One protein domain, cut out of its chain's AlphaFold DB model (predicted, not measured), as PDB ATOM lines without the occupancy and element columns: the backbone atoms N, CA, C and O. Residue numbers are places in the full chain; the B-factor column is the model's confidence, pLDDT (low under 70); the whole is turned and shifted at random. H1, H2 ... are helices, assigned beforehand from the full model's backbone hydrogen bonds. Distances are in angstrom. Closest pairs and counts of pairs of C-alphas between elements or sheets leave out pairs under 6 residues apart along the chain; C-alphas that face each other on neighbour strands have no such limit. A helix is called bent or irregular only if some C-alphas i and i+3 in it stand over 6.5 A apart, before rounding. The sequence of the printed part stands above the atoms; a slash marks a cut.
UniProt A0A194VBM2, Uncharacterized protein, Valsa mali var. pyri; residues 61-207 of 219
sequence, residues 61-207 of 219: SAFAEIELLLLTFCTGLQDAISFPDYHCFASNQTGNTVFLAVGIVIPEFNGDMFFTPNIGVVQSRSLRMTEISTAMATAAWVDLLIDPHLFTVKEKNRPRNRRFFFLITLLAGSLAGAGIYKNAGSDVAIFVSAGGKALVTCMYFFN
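This is residues 61 to 207 of the 219 residues of an uncharacterized protein of Valsa mali var. pyri (UniProt A0A194VBM2). A long helix, H5, folds back on itself into a V, and H1 packs on both of its arms, H5a and H5b, making a three-part helical core. H4 packs on residues 160 to 167 of H5a, while H2 and H3 make a small, loosely attached helical hairpin near residue 86 of H1; residues 127 to 132 and 151 to 156 stick out as loops. The printed part has 147 residues with five named helices, H1 to H5 in chain order, and no named strand; the class is all helix. It is only just compact, close to loose, with a radius of gyration of the C-alphas of 17.1 A and spans of 51 by 35 by 33 A.

H5, residues 158 to 205, was assigned as one helix by its hydrogen bonds but is bent: C-alphas 183 and 186 are 9.4 A apart. Its arms, H5a (residues 158 to 183) and H5b (residues 186 to 205), touch and run opposite ways at a shallow tilt of 34 degrees, only just short of steep; H5a does so with residues 177 to 181 alone, and the closest C-alphas are those of Ile 180 and Ala 189, 5.9 A apart. H1, residues 62 to 86, touches H5a, the same way at a tilt of 37 degrees, only just steep, with C-alphas of Leu 77 and Gly 177 closest at 4.1 A. H1 touches H5b, opposite ways at a shallow tilt of 22 degrees, with Cys 74 and Ser 193 closest at 5.5 A between C-alphas. H4, residues 137 to 145, touches H5a, opposite ways at a steep tilt of 48 degrees; the C-alphas of Ala 140 and Arg 163 are closest, 5.5 A apart. H2, residues 93 to 105, and H3, residues 116 to 124, form a hairpin and touch at a steep tilt of 41 degrees, with C-alphas of Asn 96 and Ile 119 closest at 5.9 A. H1 and H3 are close but not clearly touching, with C-alphas of Tyr 86 and Asn 118 6.7 A apart. H2 is apart from H1, H4, H5a and H5b. In H2, H3, H4, H5a and H5b every O i to N i+4 pair is within hydrogen-bond range; in H1 19 of 21 are.

H5a measures 37.0 A from first to last C-alpha and H5b 29.0 A, ending with C-alpha 205 at (53.166, 5.275, 46.104). H1 measures 35.1 A, from C-alpha 62 at (46.216, -5.053, 56.098); H2 measures 18.6 A, H3 12.0 A and H4 12.2 A.

The C-alphas of Glu 108 and Lys 154 are the two farthest apart, 51.0 A. The printed part has no cut. The links H3 to H4 and H4 to H5a are long, 12 residues each. Mean pLDDT of the printed part is 76.0; residues 110 to 113, 124 to 140, 148 to 159 and 207 are under 70.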
ATOM      1  N   SER A  61      49.418  -7.601  53.472       71.06
ATOM      2  CA  SER A  61      49.349  -6.664  54.589       71.06
ATOM      3  C   SER A  61      47.939  -6.080  54.689       71.06
ATOM      4  O   SER A  61      47.209  -5.999  53.700       71.06
ATOM      5  N   ALA A  62      47.539  -5.649  55.888       71.06
ATOM      6  CA  ALA A  62      46.216  -5.053  56.098       71.06
ATOM      7  C   ALA A  62      46.002  -3.793  55.238       71.06
ATOM      8  O   ALA A  62      44.890  -3.526  54.792       71.06
ATOM      9  N   PHE A  63      47.077  -3.050  54.964       74.25
ATOM     10  CA  PHE A  63      47.047  -1.873  54.104       74.25
ATOM     11  C   PHE A  63      46.754  -2.241  52.642       74.25
ATOM     12  O   PHE A  63      45.827  -1.690  52.055       74.25
ATOM     13  N   ALA A  64      47.448  -3.247  52.094       73.25
ATOM     14  CA  ALA A  64      47.192  -3.746  50.741       73.25
ATOM     15  C   ALA A  64      45.779  -4.341  50.601       73.25
ATOM     16  O   ALA A  64      45.137  -4.191  49.567       73.25
ATOM     17  N   GLU A  65      45.255  -4.989  51.647       78.38
ATOM     18  CA  GLU A  65      43.866  -5.464  51.661       78.38
ATOM     19  C   GLU A  65      42.859  -4.310  51.562       78.38
ATOM     20  O   GLU A  65      41.908  -4.403  50.787       78.38
ATOM     21  N   ILE A  66      43.071  -3.210  52.289       80.38
ATOM     22  CA  ILE A  66      42.205  -2.023  52.215       80.38
ATOM     23  C   ILE A  66      42.282  -1.378  50.825       80.38
ATOM     24  O   ILE A  66      41.243  -1.041  50.259       80.38
ATOM     25  N   GLU A  67      43.480  -1.250  50.250       81.31
ATOM     26  CA  GLU A  67      43.674  -0.731  48.889       81.31
ATOM     27  C   GLU A  67      42.961  -1.593  47.843       81.31
ATOM     28  O   GLU A  67      42.249  -1.071  46.983       81.31
ATOM     29  N   LEU A  68      43.099  -2.918  47.939       82.81
ATOM     30  CA  LEU A  68      42.444  -3.872  47.044       82.81
ATOM     31  C   LEU A  68      40.921  -3.831  47.186       82.81
ATOM     32  O   LEU A  68      40.217  -3.898  46.177       82.81
ATOM     33  N   LEU A  69      40.393  -3.686  48.403       82.88
ATOM     34  CA  LEU A  69      38.957  -3.516  48.627       82.88
ATOM     35  C   LEU A  69      38.461  -2.183  48.057       82.88
ATOM     36  O   LEU A  69      37.448  -2.161  47.361       82.88
ATOM     37  N   LEU A  70      39.186  -1.083  48.265       84.31
ATOM     38  CA  LEU A  70      38.823   0.219  47.702       84.31
ATOM     39  C   LEU A  70      38.859   0.197  46.166       84.31
ATOM     40  O   LEU A  70      37.940   0.684  45.509       84.31
ATOM     41  N   LEU A  71      39.865  -0.448  45.576       84.88
ATOM     42  CA  LEU A  71      39.934  -0.662  44.134       84.88
ATOM     43  C   LEU A  71      38.771  -1.531  43.635       84.88
ATOM     44  O   LEU A  71      38.175  -1.225  42.601       84.88
ATOM     45  N   THR A  72      38.407  -2.577  44.380       84.88
ATOM     46  CA  THR A  72      37.258  -3.451  44.083       84.88
ATOM     47  C   THR A  72      35.948  -2.663  44.099       84.88
ATOM     48  O   THR A  72      35.128  -2.811  43.193       84.88
ATOM     49  N   PHE A  73      35.777  -1.758  45.063       87.56
ATOM     50  CA  PHE A  73      34.641  -0.841  45.108       87.56
ATOM     51  C   PHE A  73      34.588   0.042  43.856       87.56
ATOM     52  O   PHE A  73      33.571   0.082  43.161       87.56
ATOM     53  N   CYS A  74      35.698   0.708  43.516       85.50
ATOM     54  CA  CYS A  74      35.788   1.557  42.325       85.50
ATOM     55  C   CYS A  74      35.579   0.776  41.017       85.50
ATOM     56  O   CYS A  74      35.151   1.356  40.017       85.50
ATOM     57  N   THR A  75      35.909  -0.515  41.006       86.00
ATOM     58  CA  THR A  75      35.706  -1.430  39.875       86.00
ATOM     59  C   THR A  75      34.224  -1.755  39.707       86.00
ATOM     60  O   THR A  75      33.682  -1.546  38.625       86.00
ATOM     61  N   GLY A  76      33.538  -2.153  40.783       85.88
ATOM     62  CA  GLY A  76      32.091  -2.393  40.755       85.88
ATOM     63  C   GLY A  76      31.299  -1.142  40.371       85.88
ATOM     64  O   GLY A  76      30.376  -1.214  39.562       85.88
ATOM     65  N   LEU A  77      31.711   0.018  40.888       87.19
ATOM     66  CA  LEU A  77      31.131   1.312  40.531       87.19
ATOM     67  C   LEU A  77      31.310   1.620  39.041       87.19
ATOM     68  O   LEU A  77      30.339   1.959  38.375       87.19
ATOM     69  N   GLN A  78      32.522   1.450  38.500       87.75
ATOM     70  CA  GLN A  78      32.791   1.675  37.077       87.75
ATOM     71  C   GLN A  78      31.966   0.755  36.177       87.75
ATOM     72  O   GLN A  78      31.418   1.223  35.181       87.75
ATOM     73  N   ASP A  79      31.881  -0.532  36.504       85.69
ATOM     74  CA  ASP A  79      31.157  -1.506  35.686       85.69
ATOM     75  C   ASP A  79      29.648  -1.226  35.664       85.69
ATOM     76  O   ASP A  79      29.025  -1.358  34.612       85.69
ATOM     77  N   ALA A  80      29.077  -0.758  36.779       85.62
ATOM     78  CA  ALA A  80      27.674  -0.346  36.843       85.62
ATOM     79  C   ALA A  80      27.369   0.906  36.001       85.62
ATOM     80  O   ALA A  80      26.269   1.020  35.473       85.62
ATOM     81  N   ILE A  81      28.329   1.827  35.866       87.81
ATOM     82  CA  ILE A  81      28.185   3.052  35.055       87.81
ATOM     83  C   ILE A  81      28.466   2.773  33.576       87.81
ATOM     84  O   ILE A  81      27.819   3.330  32.700       87.81
ATOM     85  N   SER A  82      29.428   1.898  33.281       81.56
ATOM     86  CA  SER A  82      29.851   1.632  31.900       81.56
ATOM     87  C   SER A  82      28.806   0.837  31.119       81.56
ATOM     88  O   SER A  82      28.739   0.947  29.895       81.56
ATOM     89  N   PHE A  83      27.992   0.031  31.805       83.06
ATOM     90  CA  PHE A  83      27.016  -0.830  31.149       83.06
ATOM     91  C   PHE A  83      25.852  -0.057  30.499       83.06
ATOM     92  O   PHE A  83      25.604  -0.307  29.323       83.06
ATOM     93  N   PRO A  84      25.175   0.897  31.170       81.62
ATOM     94  CA  PRO A  84      24.121   1.702  30.545       81.62
ATOM     95  C   PRO A  84      24.566   2.506  29.318       81.62
ATOM     96  O   PRO A  84      23.793   2.623  28.374       81.62
ATOM     97  N   ASP A  85      25.789   3.047  29.318       81.94
ATOM     98  CA  ASP A  85      26.238   3.949  28.248       81.94
ATOM     99  C   ASP A  85      26.931   3.220  27.094       81.94
ATOM    100  O   ASP A  85      26.748   3.557  25.926       81.94
ATOM    101  N   TYR A  86      27.759   2.223  27.414       79.00
ATOM    102  CA  TYR A  86      28.618   1.555  26.433       79.00
ATOM    103  C   TYR A  86      28.185   0.120  26.140       79.00
ATOM    104  O   TYR A  86      28.761  -0.512  25.248       79.00
ATOM    105  N   HIS A  87      27.186  -0.394  26.867       81.56
ATOM    106  CA  HIS A  87      26.699  -1.770  26.765       81.56
ATOM    107  C   HIS A  87      27.816  -2.819  26.912       81.56
ATOM    108  O   HIS A  87      27.790  -3.891  26.305       81.56
ATOM    109  N   CYS A  88      28.834  -2.498  27.715       80.56
ATOM    110  CA  CYS A  88      29.960  -3.377  28.002       80.56
ATOM    111  C   CYS A  88      30.468  -3.157  29.428       80.56
ATOM    112  O   CYS A  88      30.379  -2.053  29.971       80.56
ATOM    113  N   PHE A  89      31.046  -4.196  30.026       80.75
ATOM    114  CA  PHE A  89      31.710  -4.063  31.318       80.75
ATOM    115  C   PHE A  89      33.162  -3.659  31.105       80.75
ATOM    116  O   PHE A  89      33.905  -4.361  30.430       80.75
ATOM    117  N   ALA A  90      33.614  -2.554  31.685       74.38
ATOM    118  CA  ALA A  90      34.998  -2.131  31.495       74.38
ATOM    119  C   ALA A  90      36.005  -3.089  32.163       74.38
ATOM    120  O   ALA A  90      37.147  -3.187  31.709       74.38
ATOM    121  N   SER A  91      35.580  -3.799  33.215       72.19
ATOM    122  CA  SER A  91      36.458  -4.601  34.076       72.19
ATOM    123  C   SER A  91      36.208  -6.113  33.977       72.19
ATOM    124  O   SER A  91      37.139  -6.902  34.150       72.19
ATOM    125  N   ASN A  92      34.988  -6.546  33.633       73.38
ATOM    126  CA  ASN A  92      34.631  -7.968  33.525       73.38
ATOM    127  C   ASN A  92      34.941  -8.570  32.142       73.38
ATOM    128  O   ASN A  92      34.071  -8.694  31.277       73.38
ATOM    129  N   GLN A  93      36.178  -9.036  31.961       70.50
ATOM    130  CA  GLN A  93      36.653  -9.620  30.695       70.50
ATOM    131  C   GLN A  93      35.898 -10.896  30.275       70.50
ATOM    132  O   GLN A  93      35.581 -11.081  29.097       70.50
ATOM    133  N   THR A  94      35.554 -11.769  31.228       73.88
ATOM    134  CA  THR A  94      34.802 -13.005  30.948       73.88
ATOM    135  C   THR A  94      33.405 -12.699  30.403       73.88
ATOM    136  O   THR A  94      32.988 -13.302  29.418       73.88
ATOM    137  N   GLY A  95      32.701 -11.725  30.992       76.69
ATOM    138  CA  GLY A  95      31.354 -11.334  30.560       76.69
ATOM    139  C   GLY A  95      31.339 -10.764  29.143       76.69
ATOM    140  O   GLY A  95      30.536 -11.182  28.315       76.69
ATOM    141  N   ASN A  96      32.299  -9.895  28.824       81.06
ATOM    142  CA  ASN A  96      32.450  -9.330  27.481       81.06
ATOM    143  C   ASN A  96      32.751 -10.388  26.415       81.06
ATOM    144  O   ASN A  96      32.246 -10.301  25.299       81.06
ATOM    145  N   THR A  97      33.529 -11.418  26.758       79.12
ATOM    146  CA  THR A  97      33.793 -12.543  25.848       79.12
ATOM    147  C   THR A  97      32.514 -13.333  25.560       79.12
ATOM    148  O   THR A  97      32.256 -13.692  24.413       79.12
ATOM    149  N   VAL A  98      31.679 -13.562  26.581       82.19
ATOM    150  CA  VAL A  98      30.368 -14.209  26.411       82.19
ATOM    151  C   VAL A  98      29.452 -13.351  25.539       82.19
ATOM    152  O   VAL A  98      28.849 -13.879  24.609       82.19
ATOM    153  N   PHE A  99      29.385 -12.037  25.768       83.00
ATOM    154  CA  PHE A  99      28.577 -11.139  24.936       83.00
ATOM    155  C   PHE A  99      29.051 -11.093  23.485       83.00
ATOM    156  O   PHE A  99      28.222 -11.092  22.581       83.00
ATOM    157  N   LEU A 100      30.365 -11.132  23.248       82.88
ATOM    158  CA  LEU A 100      30.921 -11.245  21.901       82.88
ATOM    159  C   LEU A 100      30.494 -12.556  21.227       82.88
ATOM    160  O   LEU A 100      30.044 -12.540  20.085       82.88
ATOM    161  N   ALA A 101      30.603 -13.686  21.930       83.12
ATOM    162  CA  ALA A 101      30.197 -14.984  21.397       83.12
ATOM    163  C   ALA A 101      28.693 -15.024  21.078       83.12
ATOM    164  O   ALA A 101      28.303 -15.466  20.000       83.12
ATOM    165  N   VAL A 102      27.853 -14.508  21.979       85.12
ATOM    166  CA  VAL A 102      26.402 -14.420  21.769       85.12
ATOM    167  C   VAL A 102      26.070 -13.483  20.610       85.12
ATOM    168  O   VAL A 102      25.253 -13.854  19.779       85.12
ATOM    169  N   GLY A 103      26.727 -12.327  20.490       83.44
ATOM    170  CA  GLY A 103      26.509 -11.391  19.381       83.44
ATOM    171  C   GLY A 103      26.930 -11.938  18.011       83.44
ATOM    172  O   GLY A 103      26.342 -11.566  17.000       83.44
ATOM    173  N   ILE A 104      27.910 -12.851  17.969       83.81
ATOM    174  CA  ILE A 104      28.315 -13.557  16.741       83.81
ATOM    175  C   ILE A 104      27.311 -14.657  16.377       83.81
ATOM    176  O   ILE A 104      26.969 -14.811  15.207       83.81
ATOM    177  N   VAL A 105      26.856 -15.440  17.361       86.62
ATOM    178  CA  VAL A 105      25.949 -16.578  17.130       86.62
ATOM    179  C   VAL A 105      24.507 -16.118  16.900       86.62
ATOM    180  O   VAL A 105      23.796 -16.712  16.092       86.62
ATOM    181  N   ILE A 106      24.076 -15.064  17.595       86.19
ATOM    182  CA  ILE A 106      22.715 -14.520  17.575       86.19
ATOM    183  C   ILE A 106      22.798 -13.016  17.262       86.19
ATOM    184  O   ILE A 106      22.778 -12.181  18.173       86.19
ATOM    185  N   PRO A 107      22.895 -12.638  15.973       76.06
ATOM    186  CA  PRO A 107      23.080 -11.245  15.565       76.06
ATOM    187  C   PRO A 107      21.884 -10.339  15.902       76.06
ATOM    188  O   PRO A 107      22.038  -9.124  15.920       76.06
ATOM    189  N   GLU A 108      20.718 -10.911  16.218       78.12
ATOM    190  CA  GLU A 108      19.500 -10.188  16.617       78.12
ATOM    191  C   GLU A 108      19.657  -9.405  17.933       78.12
ATOM    192  O   GLU A 108      18.943  -8.436  18.155       78.12
ATOM    193  N   PHE A 109      20.610  -9.777  18.797       72.44
ATOM    194  CA  PHE A 109      20.881  -9.057  20.050       72.44
ATOM    195  C   PHE A 109      21.885  -7.902  19.906       72.44
ATOM    196  O   PHE A 109      22.126  -7.161  20.868       72.44
ATOM    197  N   ASN A 110      22.491  -7.751  18.726       68.31
ATOM    198  CA  ASN A 110      23.499  -6.736  18.450       68.31
ATOM    199  C   ASN A 110      22.811  -5.402  18.113       68.31
ATOM    200  O   ASN A 110      22.138  -5.295  17.093       68.31
ATOM    201  N   GLY A 111      22.986  -4.390  18.967       64.88
ATOM    202  CA  GLY A 111      22.374  -3.062  18.809       64.88
ATOM    203  C   GLY A 111      21.346  -2.692  19.884       64.88
ATOM    204  O   GLY A 111      21.283  -1.521  20.241       64.88
ATOM    205  N   ASP A 112      20.637  -3.671  20.460       69.56
ATOM    206  CA  ASP A 112      19.621  -3.424  21.503       69.56
ATOM    207  C   ASP A 112      20.143  -3.683  22.925       69.56
ATOM    208  O   ASP A 112      19.885  -2.905  23.843       69.56
ATOM    209  N   MET A 113      20.896  -4.771  23.131       68.25
ATOM    210  CA  MET A 113      21.445  -5.119  24.453       68.25
ATOM    211  C   MET A 113      22.959  -4.966  24.541       68.25
ATOM    212  O   MET A 113      23.465  -4.620  25.608       68.25
ATOM    213  N   PHE A 114      23.680  -5.207  23.442       73.75
ATOM    214  CA  PHE A 114      25.141  -5.189  23.407       73.75
ATOM    215  C   PHE A 114      25.653  -4.565  22.112       73.75
ATOM    216  O   PHE A 114      25.122  -4.839  21.033       73.75
ATOM    217  N   PHE A 115      26.715  -3.760  22.204       79.25
ATOM    218  CA  PHE A 115      27.397  -3.211  21.034       79.25
ATOM    219  C   PHE A 115      28.707  -3.966  20.800       79.25
ATOM    220  O   PHE A 115      29.716  -3.737  21.472       79.25
ATOM    221  N   THR A 116      28.694  -4.878  19.826       79.31
ATOM    222  CA  THR A 116      29.843  -5.742  19.499       79.31
ATOM    223  C   THR A 116      31.153  -4.967  19.256       79.31
ATOM    224  O   THR A 116      32.192  -5.404  19.756       79.31
ATOM    225  N   PRO A 117      31.157  -3.798  18.577       81.75
ATOM    226  CA  PRO A 117      32.378  -3.004  18.421       81.75
ATOM    227  C   PRO A 117      32.959  -2.475  19.744       81.75
ATOM    228  O   PRO A 117      34.175  -2.506  19.916       81.75
ATOM    229  N   ASN A 118      32.123  -2.053  20.702       82.75
ATOM    230  CA  ASN A 118      32.592  -1.564  22.010       82.75
ATOM    231  C   ASN A 118      33.235  -2.704  22.802       82.75
ATOM    232  O   ASN A 118      34.337  -2.566  23.336       82.75
ATOM    233  N   ILE A 119      32.576  -3.864  22.809       81.56
ATOM    234  CA  ILE A 119      33.072  -5.088  23.440       81.56
ATOM    235  C   ILE A 119      34.415  -5.506  22.829       81.56
ATOM    236  O   ILE A 119      35.361  -5.798  23.559       81.56
ATOM    237  N   GLY A 120      34.528  -5.478  21.498       75.19
ATOM    238  CA  GLY A 120      35.762  -5.802  20.784       75.19
ATOM    239  C   GLY A 120      36.924  -4.872  21.143       75.19
ATOM    240  O   GLY A 120      38.044  -5.342  21.340       75.19
ATOM    241  N   VAL A 121      36.670  -3.569  21.302       77.94
ATOM    242  CA  VAL A 121      37.688  -2.592  21.726       77.94
ATOM    243  C   VAL A 121      38.171  -2.893  23.147       77.94
ATOM    244  O   VAL A 121      39.381  -2.938  23.378       77.94
ATOM    245  N   VAL A 122      37.260  -3.167  24.086       74.25
ATOM    246  CA  VAL A 122      37.620  -3.534  25.468       74.25
ATOM    247  C   VAL A 122      38.420  -4.839  25.495       74.25
ATOM    248  O   VAL A 122      39.464  -4.905  26.143       74.25
ATOM    249  N   GLN A 123      37.999  -5.839  24.719       71.75
ATOM    250  CA  GLN A 123      38.667  -7.136  24.617       71.75
ATOM    251  C   GLN A 123      40.046  -7.044  23.941       71.75
ATOM    252  O   GLN A 123      40.974  -7.753  24.324       71.75
ATOM    253  N   SER A 124      40.222  -6.146  22.965       66.62
ATOM    254  CA  SER A 124      41.500  -5.960  22.262       66.62
ATOM    255  C   SER A 124      42.633  -5.529  23.196       66.62
ATOM    256  O   SER A 124      43.790  -5.887  22.973       66.62
ATOM    257  N   ARG A 125      42.304  -4.826  24.291       61.94
ATOM    258  CA  ARG A 125      43.277  -4.442  25.322       61.94
ATOM    259  C   ARG A 125      43.761  -5.637  26.150       61.94
ATOM    260  O   ARG A 125      44.880  -5.591  26.651       61.94
ATOM    261  N   SER A 126      42.979  -6.712  26.222       59.03
ATOM    262  CA  SER A 126      43.347  -7.962  26.895       59.03
ATOM    263  C   SER A 126      44.246  -8.872  26.051       59.03
ATOM    264  O   SER A 126      44.988  -9.683  26.587       59.03
ATOM    265  N   LEU A 127      44.265  -8.726  24.724       53.81
ATOM    266  CA  LEU A 127      44.994  -9.645  23.837       53.81
ATOM    267  C   LEU A 127      46.527  -9.448  23.810       53.81
ATOM    268  O   LEU A 127      47.212 -10.135  23.057       53.81
ATOM    269  N   ARG A 128      47.101  -8.562  24.641       48.97
ATOM    270  CA  ARG A 128      48.563  -8.369  24.778       48.97
ATOM    271  C   ARG A 128      49.191  -9.089  25.985       48.97
ATOM    272  O   ARG A 128      50.175  -8.596  26.521       48.97
ATOM    273  N   MET A 129      48.675 -10.274  26.329       38.72
ATOM    274  CA  MET A 129      49.095 -11.178  27.422       38.72
ATOM    275  C   MET A 129      48.254 -11.032  28.707       38.72
ATOM    276  O   MET A 129      48.520 -10.192  29.563       38.72
ATOM    277  N   THR A 130      47.247 -11.900  28.851       46.53
ATOM    278  CA  THR A 130      46.363 -12.043  30.028       46.53
ATOM    279  C   THR A 130      46.321 -13.493  30.501       46.53
ATOM    280  O   THR A 130      45.244 -14.057  30.686       46.53
ATOM    281  N   GLU A 131      47.476 -14.137  30.672       41.84
ATOM    282  CA  GLU A 131      47.486 -15.559  31.051       41.84
ATOM    283  C   GLU A 131      46.849 -15.841  32.410       41.84
ATOM    284  O   GLU A 131      46.556 -16.991  32.714       41.84
ATOM    285  N   ILE A 132      46.540 -14.816  33.208       42.22
ATOM    286  CA  ILE A 132      45.778 -14.996  34.430       42.22
ATOM    287  C   ILE A 132      44.834 -13.792  34.644       42.22
ATOM    288  O   ILE A 132      45.198 -12.786  35.249       42.22
ATOM    289  N   SER A 133      43.581 -13.886  34.179       45.75
ATOM    290  CA  SER A 133      42.497 -12.983  34.602       45.75
ATOM    291  C   SER A 133      41.981 -13.386  35.999       45.75
ATOM    292  O   SER A 133      40.863 -13.882  36.141       45.75
ATOM    293  N   THR A 134      42.794 -13.248  37.055       44.72
ATOM    294  CA  THR A 134      42.481 -13.741  38.423       44.72
ATOM    295  C   THR A 134      41.853 -12.720  39.354       44.72
ATOM    296  O   THR A 134      42.249 -12.568  40.507       44.72
ATOM    297  N   ALA A 135      40.793 -12.069  38.906       52.34
ATOM    298  CA  ALA A 135      39.767 -11.660  39.857       52.34
ATOM    299  C   ALA A 135      38.395 -11.911  39.241       52.34
ATOM    300  O   ALA A 135      37.592 -11.008  39.035       52.34
ATOM    301  N   MET A 136      38.141 -13.182  38.916       58.78
ATOM    302  CA  MET A 136      36.801 -13.656  38.606       58.78
ATOM    303  C   MET A 136      35.991 -13.541  39.902       58.78
ATOM    304  O   MET A 136      36.221 -14.304  40.844       58.78
ATOM    305  N   ALA A 137      35.040 -12.607  39.977       62.50
ATOM    306  CA  ALA A 137      34.099 -12.574  41.098       62.50
ATOM    307  C   ALA A 137      33.417 -13.937  41.281       62.50
ATOM    308  O   ALA A 137      33.177 -14.374  42.400       62.50
ATOM    309  N   THR A 138      33.202 -14.659  40.182       67.25
ATOM    310  CA  THR A 138      32.721 -16.041  40.160       67.25
ATOM    311  C   THR A 138      33.669 -17.031  40.841       67.25
ATOM    312  O   THR A 138      33.171 -17.930  41.498       67.25
ATOM    313  N   ALA A 139      34.996 -16.876  40.772       68.81
ATOM    314  CA  ALA A 139      35.926 -17.739  41.509       68.81
ATOM    315  C   ALA A 139      35.791 -17.481  43.008       68.81
ATOM    316  O   ALA A 139      35.619 -18.421  43.768       68.81
ATOM    317  N   ALA A 140      35.748 -16.209  43.420       69.50
ATOM    318  CA  ALA A 140      35.513 -15.846  44.815       69.50
ATOM    319  C   ALA A 140      34.148 -16.342  45.330       69.50
ATOM    320  O   ALA A 140      34.063 -16.798  46.468       69.50
ATOM    321  N   TRP A 141      33.101 -16.291  44.501       70.69
ATOM    322  CA  TRP A 141      31.773 -16.833  44.803       70.69
ATOM    323  C   TRP A 141      31.774 -18.355  44.929       70.69
ATOM    324  O   TRP A 141      31.287 -18.878  45.925       70.69
ATOM    325  N   VAL A 142      32.321 -19.068  43.944       75.69
ATOM    326  CA  VAL A 142      32.405 -20.536  43.938       75.69
ATOM    327  C   VAL A 142      33.241 -21.018  45.119       75.69
ATOM    328  O   VAL A 142      32.817 -21.898  45.860       75.69
ATOM    329  N   ASP A 143      34.375 -20.372  45.359       73.19
ATOM    330  CA  ASP A 143      35.249 -20.654  46.485       73.19
ATOM    331  C   ASP A 143      34.600 -20.364  47.850       73.19
ATOM    332  O   ASP A 143      34.933 -21.021  48.834       73.19
ATOM    333  N   LEU A 144      33.719 -19.359  47.939       73.25
ATOM    334  CA  LEU A 144      32.948 -19.059  49.149       73.25
ATOM    335  C   LEU A 144      31.832 -20.091  49.365       73.25
ATOM    336  O   LEU A 144      31.589 -20.491  50.497       73.25
ATOM    337  N   LEU A 145      31.161 -20.521  48.292       75.56
ATOM    338  CA  LEU A 145      30.044 -21.470  48.340       75.56
ATOM    339  C   LEU A 145      30.489 -22.914  48.599       75.56
ATOM    340  O   LEU A 145      29.764 -23.661  49.249       75.56
ATOM    341  N   ILE A 146      31.659 -23.308  48.091       72.62
ATOM    342  CA  ILE A 146      32.233 -24.646  48.291       72.62
ATOM    343  C   ILE A 146      32.959 -24.747  49.643       72.62
ATOM    344  O   ILE A 146      33.279 -25.855  50.066       72.62
ATOM    345  N   ASP A 147      33.196 -23.632  50.349       71.44
ATOM    346  CA  ASP A 147      33.875 -23.647  51.648       71.44
ATOM    347  C   ASP A 147      33.093 -24.537  52.645       71.44
ATOM    348  O   ASP A 147      32.001 -24.165  53.092       71.44
ATOM    349  N   PRO A 148      33.636 -25.713  53.031       63.22
ATOM    350  CA  PRO A 148      32.946 -26.664  53.901       63.22
ATOM    351  C   PRO A 148      32.731 -26.118  55.323       63.22
ATOM    352  O   PRO A 148      31.981 -26.700  56.106       63.22
ATOM    353  N   HIS A 149      33.351 -24.982  55.659       64.06
ATOM    354  CA  HIS A 149      33.204 -24.267  56.921       64.06
ATOM    355  C   HIS A 149      32.434 -22.944  56.788       64.06
ATOM    356  O   HIS A 149      32.508 -22.102  57.689       64.06
ATOM    357  N   LEU A 150      31.648 -22.752  55.720       62.28
ATOM    358  CA  LEU A 150      30.815 -21.557  55.526       62.28
ATOM    359  C   LEU A 150      29.911 -21.264  56.738       62.28
ATOM    360  O   LEU A 150      29.776 -20.113  57.149       62.28
ATOM    361  N   PHE A 151      29.358 -22.313  57.354       62.06
ATOM    362  CA  PHE A 151      28.462 -22.220  58.513       62.06
ATOM    363  C   PHE A 151      29.145 -22.512  59.857       62.06
ATOM    364  O   PHE A 151      28.495 -22.474  60.902       62.06
ATOM    365  N   THR A 152      30.453 -22.793  59.874       59.22
ATOM    366  CA  THR A 152      31.192 -22.964  61.128       59.22
ATOM    367  C   THR A 152      31.741 -21.604  61.561       59.22
ATOM    368  O   THR A 152      32.725 -21.099  61.015       59.22
ATOM    369  N   VAL A 153      31.092 -20.983  62.549       55.69
ATOM    370  CA  VAL A 153      31.508 -19.715  63.179       55.69
ATOM    371  C   VAL A 153      32.761 -19.955  64.032       55.69
ATOM    372  O   VAL A 153      32.726 -19.931  65.256       55.69
ATOM    373  N   LYS A 154      33.890 -20.269  63.392       53.25
ATOM    374  CA  LYS A 154      35.205 -20.309  64.035       53.25
ATOM    375  C   LYS A 154      36.075 -19.240  63.385       53.25
ATOM    376  O   LYS A 154      36.499 -19.356  62.234       53.25
ATOM    377  N   GLU A 155      36.259 -18.150  64.117       60.06
ATOM    378  CA  GLU A 155      37.007 -16.949  63.750       60.06
ATOM    379  C   GLU A 155      38.496 -17.240  63.495       60.06
ATOM    380  O   GLU A 155      39.339 -16.943  64.334       60.06
ATOM    381  N   LYS A 156      38.871 -17.831  62.350       56.03
ATOM    382  CA  LYS A 156      40.253 -17.702  61.838       56.03
ATOM    383  C   LYS A 156      40.485 -18.076  60.372       56.03
ATOM    384  O   LYS A 156      41.629 -18.327  60.006       56.03
ATOM    385  N   ASN A 157      39.472 -18.085  59.501       62.78
ATOM    386  CA  ASN A 157      39.725 -18.305  58.069       62.78
ATOM    387  C   ASN A 157      39.954 -16.970  57.328       62.78
ATOM    388  O   ASN A 157      39.021 -16.373  56.786       62.78
ATOM    389  N   ARG A 158      41.207 -16.482  57.319       64.56
ATOM    390  CA  ARG A 158      41.613 -15.258  56.592       64.56
ATOM    391  C   ARG A 158      41.199 -15.239  55.106       64.56
ATOM    392  O   ARG A 158      40.668 -14.211  54.688       64.56
ATOM    393  N   PRO A 159      41.362 -16.310  54.300       66.94
ATOM    394  CA  PRO A 159      40.960 -16.276  52.888       66.94
ATOM    395  C   PRO A 159      39.442 -16.150  52.685       66.94
ATOM    396  O   PRO A 159      39.014 -15.425  51.789       66.94
ATOM    397  N   ARG A 160      38.615 -16.770  53.541       70.06
ATOM    398  CA  ARG A 160      37.148 -16.648  53.470       70.06
ATOM    399  C   ARG A 160      36.692 -15.218  53.729       70.06
ATOM    400  O   ARG A 160      35.920 -14.675  52.947       70.06
ATOM    401  N   ASN A 161      37.182 -14.604  54.808       74.44
ATOM    402  CA  ASN A 161      36.817 -13.229  55.140       74.44
ATOM    403  C   ASN A 161      37.216 -12.274  54.004       74.44
ATOM    404  O   ASN A 161      36.412 -11.433  53.626       74.44
ATOM    405  N   ARG A 162      38.390 -12.463  53.384       75.69
ATOM    406  CA  ARG A 162      38.817 -11.675  52.214       75.69
ATOM    407  C   ARG A 162      37.896 -11.848  51.003       75.69
ATOM    408  O   ARG A 162      37.512 -10.847  50.413       75.69
ATOM    409  N   ARG A 163      37.498 -13.081  50.658       79.94
ATOM    410  CA  ARG A 163      36.536 -13.350  49.567       79.94
ATOM    411  C   ARG A 163      35.166 -12.737  49.857       79.94
ATOM    412  O   ARG A 163      34.578 -12.113  48.985       79.94
ATOM    413  N   PHE A 164      34.687 -12.861  51.093       79.81
ATOM    414  CA  PHE A 164      33.429 -12.260  51.524       79.81
ATOM    415  C   PHE A 164      33.466 -10.728  51.434       79.81
ATOM    416  O   PHE A 164      32.600 -10.138  50.792       79.81
ATOM    417  N   PHE A 165      34.490 -10.082  52.003       81.31
ATOM    418  CA  PHE A 165      34.656  -8.629  51.910       81.31
ATOM    419  C   PHE A 165      34.804  -8.171  50.460       81.31
ATOM    420  O   PHE A 165      34.148  -7.214  50.069       81.31
ATOM    421  N   PHE A 166      35.568  -8.891  49.636       82.62
ATOM    422  CA  PHE A 166      35.688  -8.611  48.207       82.62
ATOM    423  C   PHE A 166      34.318  -8.591  47.508       82.62
ATOM    424  O   PHE A 166      33.995  -7.625  46.822       82.62
ATOM    425  N   LEU A 167      33.483  -9.611  47.725       81.62
ATOM    426  CA  LEU A 167      32.160  -9.704  47.102       81.62
ATOM    427  C   LEU A 167      31.194  -8.622  47.595       81.62
ATOM    428  O   LEU A 167      30.495  -8.008  46.787       81.62
ATOM    429  N   ILE A 168      31.171  -8.354  48.902       86.75
ATOM    430  CA  ILE A 168      30.330  -7.304  49.487       86.75
ATOM    431  C   ILE A 168      30.754  -5.926  48.985       86.75
ATOM    432  O   ILE A 168      29.904  -5.123  48.606       86.75
ATOM    433  N   THR A 169      32.054  -5.651  48.941       86.44
ATOM    434  CA  THR A 169      32.582  -4.372  48.471       86.44
ATOM    435  C   THR A 169      32.352  -4.180  46.971       86.44
ATOM    436  O   THR A 169      32.007  -3.075  46.551       86.44
ATOM    437  N   LEU A 170      32.457  -5.242  46.165       87.06
ATOM    438  CA  LEU A 170      32.107  -5.210  44.744       87.06
ATOM    439  C   LEU A 170      30.616  -4.899  44.542       87.06
ATOM    440  O   LEU A 170      30.270  -4.019  43.750       87.06
ATOM    441  N   LEU A 171      29.738  -5.572  45.295       88.12
ATOM    442  CA  LEU A 171      28.295  -5.333  45.255       88.12
ATOM    443  C   LEU A 171      27.961  -3.902  45.692       88.12
ATOM    444  O   LEU A 171      27.242  -3.199  44.986       88.12
ATOM    445  N   ALA A 172      28.529  -3.441  46.806       90.19
ATOM    446  CA  ALA A 172      28.359  -2.075  47.288       90.19
ATOM    447  C   ALA A 172      28.817  -1.041  46.248       90.19
ATOM    448  O   ALA A 172      28.109  -0.066  46.011       90.19
ATOM    449  N   GLY A 173      29.950  -1.285  45.581       87.69
ATOM    450  CA  GLY A 173      30.437  -0.465  44.472       87.69
ATOM    451  C   GLY A 173      29.437  -0.399  43.324       87.69
ATOM    452  O   GLY A 173      29.103   0.690  42.869       87.69
ATOM    453  N   SER A 174      28.895  -1.545  42.904       88.44
ATOM    454  CA  SER A 174      27.906  -1.598  41.820       88.44
ATOM    455  C   SER A 174      26.599  -0.869  42.159       88.44
ATOM    456  O   SER A 174      26.080  -0.115  41.338       88.44
ATOM    457  N   LEU A 175      26.105  -1.011  43.395       91.00
ATOM    458  CA  LEU A 175      24.906  -0.315  43.866       91.00
ATOM    459  C   LEU A 175      25.142   1.195  43.981       91.00
ATOM    460  O   LEU A 175      24.290   1.984  43.573       91.00
ATOM    461  N   ALA A 176      26.305   1.603  44.495       90.00
ATOM    462  CA  ALA A 176      26.696   3.005  44.556       90.00
ATOM    463  C   ALA A 176      26.827   3.610  43.152       90.00
ATOM    464  O   ALA A 176      26.304   4.693  42.911       90.00
ATOM    465  N   GLY A 177      27.454   2.898  42.211       86.69
ATOM    466  CA  GLY A 177      27.564   3.320  40.813       86.69
ATOM    467  C   GLY A 177      26.202   3.502  40.151       86.69
ATOM    468  O   GLY A 177      25.950   4.552  39.565       86.69
ATOM    469  N   ALA A 178      25.287   2.546  40.332       87.12
ATOM    470  CA  ALA A 178      23.914   2.657  39.837       87.12
ATOM    471  C   ALA A 178      23.153   3.840  40.469       87.12
ATOM    472  O   ALA A 178      22.422   4.556  39.782       87.12
ATOM    473  N   GLY A 179      23.343   4.082  41.771       86.81
ATOM    474  CA  GLY A 179      22.753   5.222  42.473       86.81
ATOM    475  C   GLY A 179      23.286   6.572  41.985       86.81
ATOM    476  O   GLY A 179      22.508   7.496  41.755       86.81
ATOM    477  N   ILE A 180      24.600   6.684  41.777       86.44
ATOM    478  CA  ILE A 180      25.229   7.904  41.255       86.44
ATOM    479  C   ILE A 180      24.784   8.149  39.814       86.44
ATOM    480  O   ILE A 180      24.403   9.270  39.490       86.44
ATOM    481  N   TYR A 181      24.742   7.107  38.980       85.81
ATOM    482  CA  TYR A 181      24.254   7.204  37.606       85.81
ATOM    483  C   TYR A 181      22.820   7.752  37.552       85.81
ATOM    484  O   TYR A 181      22.537   8.684  36.800       85.81
ATOM    485  N   LYS A 182      21.926   7.246  38.412       86.19
ATOM    486  CA  LYS A 182      20.527   7.694  38.476       86.19
ATOM    487  C   LYS A 182      20.371   9.154  38.922       86.19
ATOM    488  O   LYS A 182      19.445   9.824  38.471       86.19
ATOM    489  N   ASN A 183      21.227   9.636  39.822       85.81
ATOM    490  CA  ASN A 183      21.049  10.943  40.462       85.81
ATOM    491  C   ASN A 183      21.883  12.066  39.825       85.81
ATOM    492  O   ASN A 183      21.450  13.215  39.843       85.81
ATOM    493  N   ALA A 184      23.075  11.755  39.312       82.12
ATOM    494  CA  ALA A 184      24.069  12.731  38.857       82.12
ATOM    495  C   ALA A 184      24.518  12.528  37.397       82.12
ATOM    496  O   ALA A 184      25.278  13.346  36.881       82.12
ATOM    497  N   GLY A 185      24.042  11.473  36.727       81.25
ATOM    498  CA  GLY A 185      24.409  11.149  35.350       81.25
ATOM    499  C   GLY A 185      25.779  10.475  35.214       81.25
ATOM    500  O   GLY A 185      26.527  10.319  36.183       81.25
ATOM    501  N   SER A 186      26.095  10.057  33.987       79.31
ATOM    502  CA  SER A 186      27.302   9.283  33.670       79.31
ATOM    503  C   SER A 186      28.600  10.046  33.932       79.31
ATOM    504  O   SER A 186      29.500   9.531  34.598       79.31
ATOM    505  N   ASP A 187      28.677  11.303  33.487       83.56
ATOM    506  CA  ASP A 187      29.915  12.088  33.518       83.56
ATOM    507  C   ASP A 187      30.483  12.200  34.938       83.56
ATOM    508  O   ASP A 187      31.649  11.889  35.193       83.56
ATOM    509  N   VAL A 188      29.630  12.576  35.896       83.56
ATOM    510  CA  VAL A 188      30.002  12.701  37.312       83.56
ATOM    511  C   VAL A 188      30.439  11.351  37.873       83.56
ATOM    512  O   VAL A 188      31.420  11.266  38.612       83.56
ATOM    513  N   ALA A 189      29.748  10.280  37.498       81.50
ATOM    514  CA  ALA A 189      30.027   8.940  37.983       81.50
ATOM    515  C   ALA A 189      31.398   8.423  37.491       81.50
ATOM    516  O   ALA A 189      32.155   7.824  38.264       81.50
ATOM    517  N   ILE A 190      31.767   8.723  36.240       84.19
ATOM    518  CA  ILE A 190      33.084   8.405  35.672       84.19
ATOM    519  C   ILE A 190      34.186   9.177  36.406       84.19
ATOM    520  O   ILE A 190      35.186   8.571  36.804       84.19
ATOM    521  N   PHE A 191      34.000  10.478  36.656       88.31
ATOM    522  CA  PHE A 191      34.968  11.281  37.415       88.31
ATOM    523  C   PHE A 191      35.148  10.780  38.852       88.31
ATOM    524  O   PHE A 191      36.278  10.717  39.337       88.31
ATOM    525  N   VAL A 192      34.069  10.359  39.519       86.62
ATOM    526  CA  VAL A 192      34.132   9.757  40.860       86.62
ATOM    527  C   VAL A 192      34.932   8.450  40.837       86.62
ATOM    528  O   VAL A 192      35.798   8.243  41.690       86.62
ATOM    529  N   SER A 193      34.708   7.584  39.844       83.94
ATOM    530  CA  SER A 193      35.490   6.349  39.696       83.94
ATOM    531  C   SER A 193      36.971   6.626  39.431       83.94
ATOM    532  O   SER A 193      37.842   5.991  40.032       83.94
ATOM    533  N   ALA A 194      37.260   7.584  38.547       85.56
ATOM    534  CA  ALA A 194      38.619   7.978  38.195       85.56
ATOM    535  C   ALA A 194      39.360   8.575  39.399       85.56
ATOM    536  O   ALA A 194      40.488   8.173  39.681       85.56
ATOM    537  N   GLY A 195      38.709   9.464  40.156       88.25
ATOM    538  CA  GLY A 195      39.253  10.045  41.384       88.25
ATOM    539  C   GLY A 195      39.542   8.991  42.453       88.25
ATOM    540  O   GLY A 195      40.621   9.001  43.043       88.25
ATOM    541  N   GLY A 196      38.636   8.028  42.649       84.94
ATOM    542  CA  GLY A 196      38.846   6.917  43.583       84.94
ATOM    543  C   GLY A 196      40.057   6.052  43.218       84.94
ATOM    544  O   GLY A 196      40.887   5.750  44.074       84.94
ATOM    545  N   LYS A 197      40.225   5.720  41.932       86.12
ATOM    546  CA  LYS A 197      41.400   4.971  41.453       86.12
ATOM    547  C   LYS A 197      42.692   5.781  41.544       86.12
ATOM    548  O   LYS A 197      43.731   5.220  41.888       86.12
ATOM    549  N   ALA A 198      42.641   7.083  41.269       85.69
ATOM    550  CA  ALA A 198      43.787   7.970  41.428       85.69
ATOM    551  C   ALA A 198      44.232   8.044  42.896       85.69
ATOM    552  O   ALA A 198      45.422   7.943  43.171       85.69
ATOM    553  N   LEU A 199      43.286   8.121  43.840       86.38
ATOM    554  CA  LEU A 199      43.577   8.084  45.273       86.38
ATOM    555  C   LEU A 199      44.271   6.776  45.663       86.38
ATOM    556  O   LEU A 199      45.334   6.830  46.272       86.38
ATOM    557  N   VAL A 200      43.730   5.621  45.259       82.56
ATOM    558  CA  VAL A 200      44.364   4.310  45.509       82.56
ATOM    559  C   VAL A 200      45.771   4.258  44.914       82.56
ATOM    560  O   VAL A 200      46.705   3.799  45.560       82.56
ATOM    561  N   THR A 201      45.947   4.779  43.700       80.25
ATOM    562  CA  THR A 201      47.256   4.826  43.037       80.25
ATOM    563  C   THR A 201      48.244   5.692  43.823       80.25
ATOM    564  O   THR A 201      49.384   5.290  44.029       80.25
ATOM    565  N   CYS A 202      47.810   6.853  44.317       81.06
ATOM    566  CA  CYS A 202      48.616   7.695  45.198       81.06
ATOM    567  C   CYS A 202      48.954   6.982  46.513       81.06
ATOM    568  O   CYS A 202      50.097   7.038  46.951       81.06
ATOM    569  N   MET A 203      47.990   6.288  47.121       78.25
ATOM    570  CA  MET A 203      48.174   5.520  48.357       78.25
ATOM    571  C   MET A 203      49.243   4.431  48.187       78.25
ATOM    572  O   MET A 203      50.122   4.300  49.037       78.25
ATOM    573  N   TYR A 204      49.264   3.784  47.018       73.25
ATOM    574  CA  TYR A 204      50.265   2.785  46.658       73.25
ATOM    575  C   TYR A 204      51.689   3.359  46.585       73.25
ATOM    576  O   TYR A 204      52.644   2.706  47.000       73.25
ATOM    577  N   PHE A 205      51.855   4.605  46.121       72.31
ATOM    578  CA  PHE A 205      53.166   5.275  46.104       72.31
ATOM    579  C   PHE A 205      53.707   5.589  47.504       72.31
ATOM    580  O   PHE A 205      54.921   5.698  47.672       72.31
ATOM    581  N   PHE A 206      52.835   5.725  48.505       71.44
ATOM    582  CA  PHE A 206      53.229   5.965  49.895       71.44
ATOM    583  C   PHE A 206      53.372   4.673  50.715       71.44
ATOM    584  O   PHE A 206      53.745   4.735  51.888       71.44
ATOM    585  N   ASN A 207      53.118   3.507  50.117       67.00
ATOM    586  CA  ASN A 207      53.217   2.217  50.787       67.00
ATOM    587  C   ASN A 207      54.690   1.766  50.882       67.00
ATOM    588  O   ASN A 207      55.252   1.169  49.960       67.00
TER     589      ASN A 207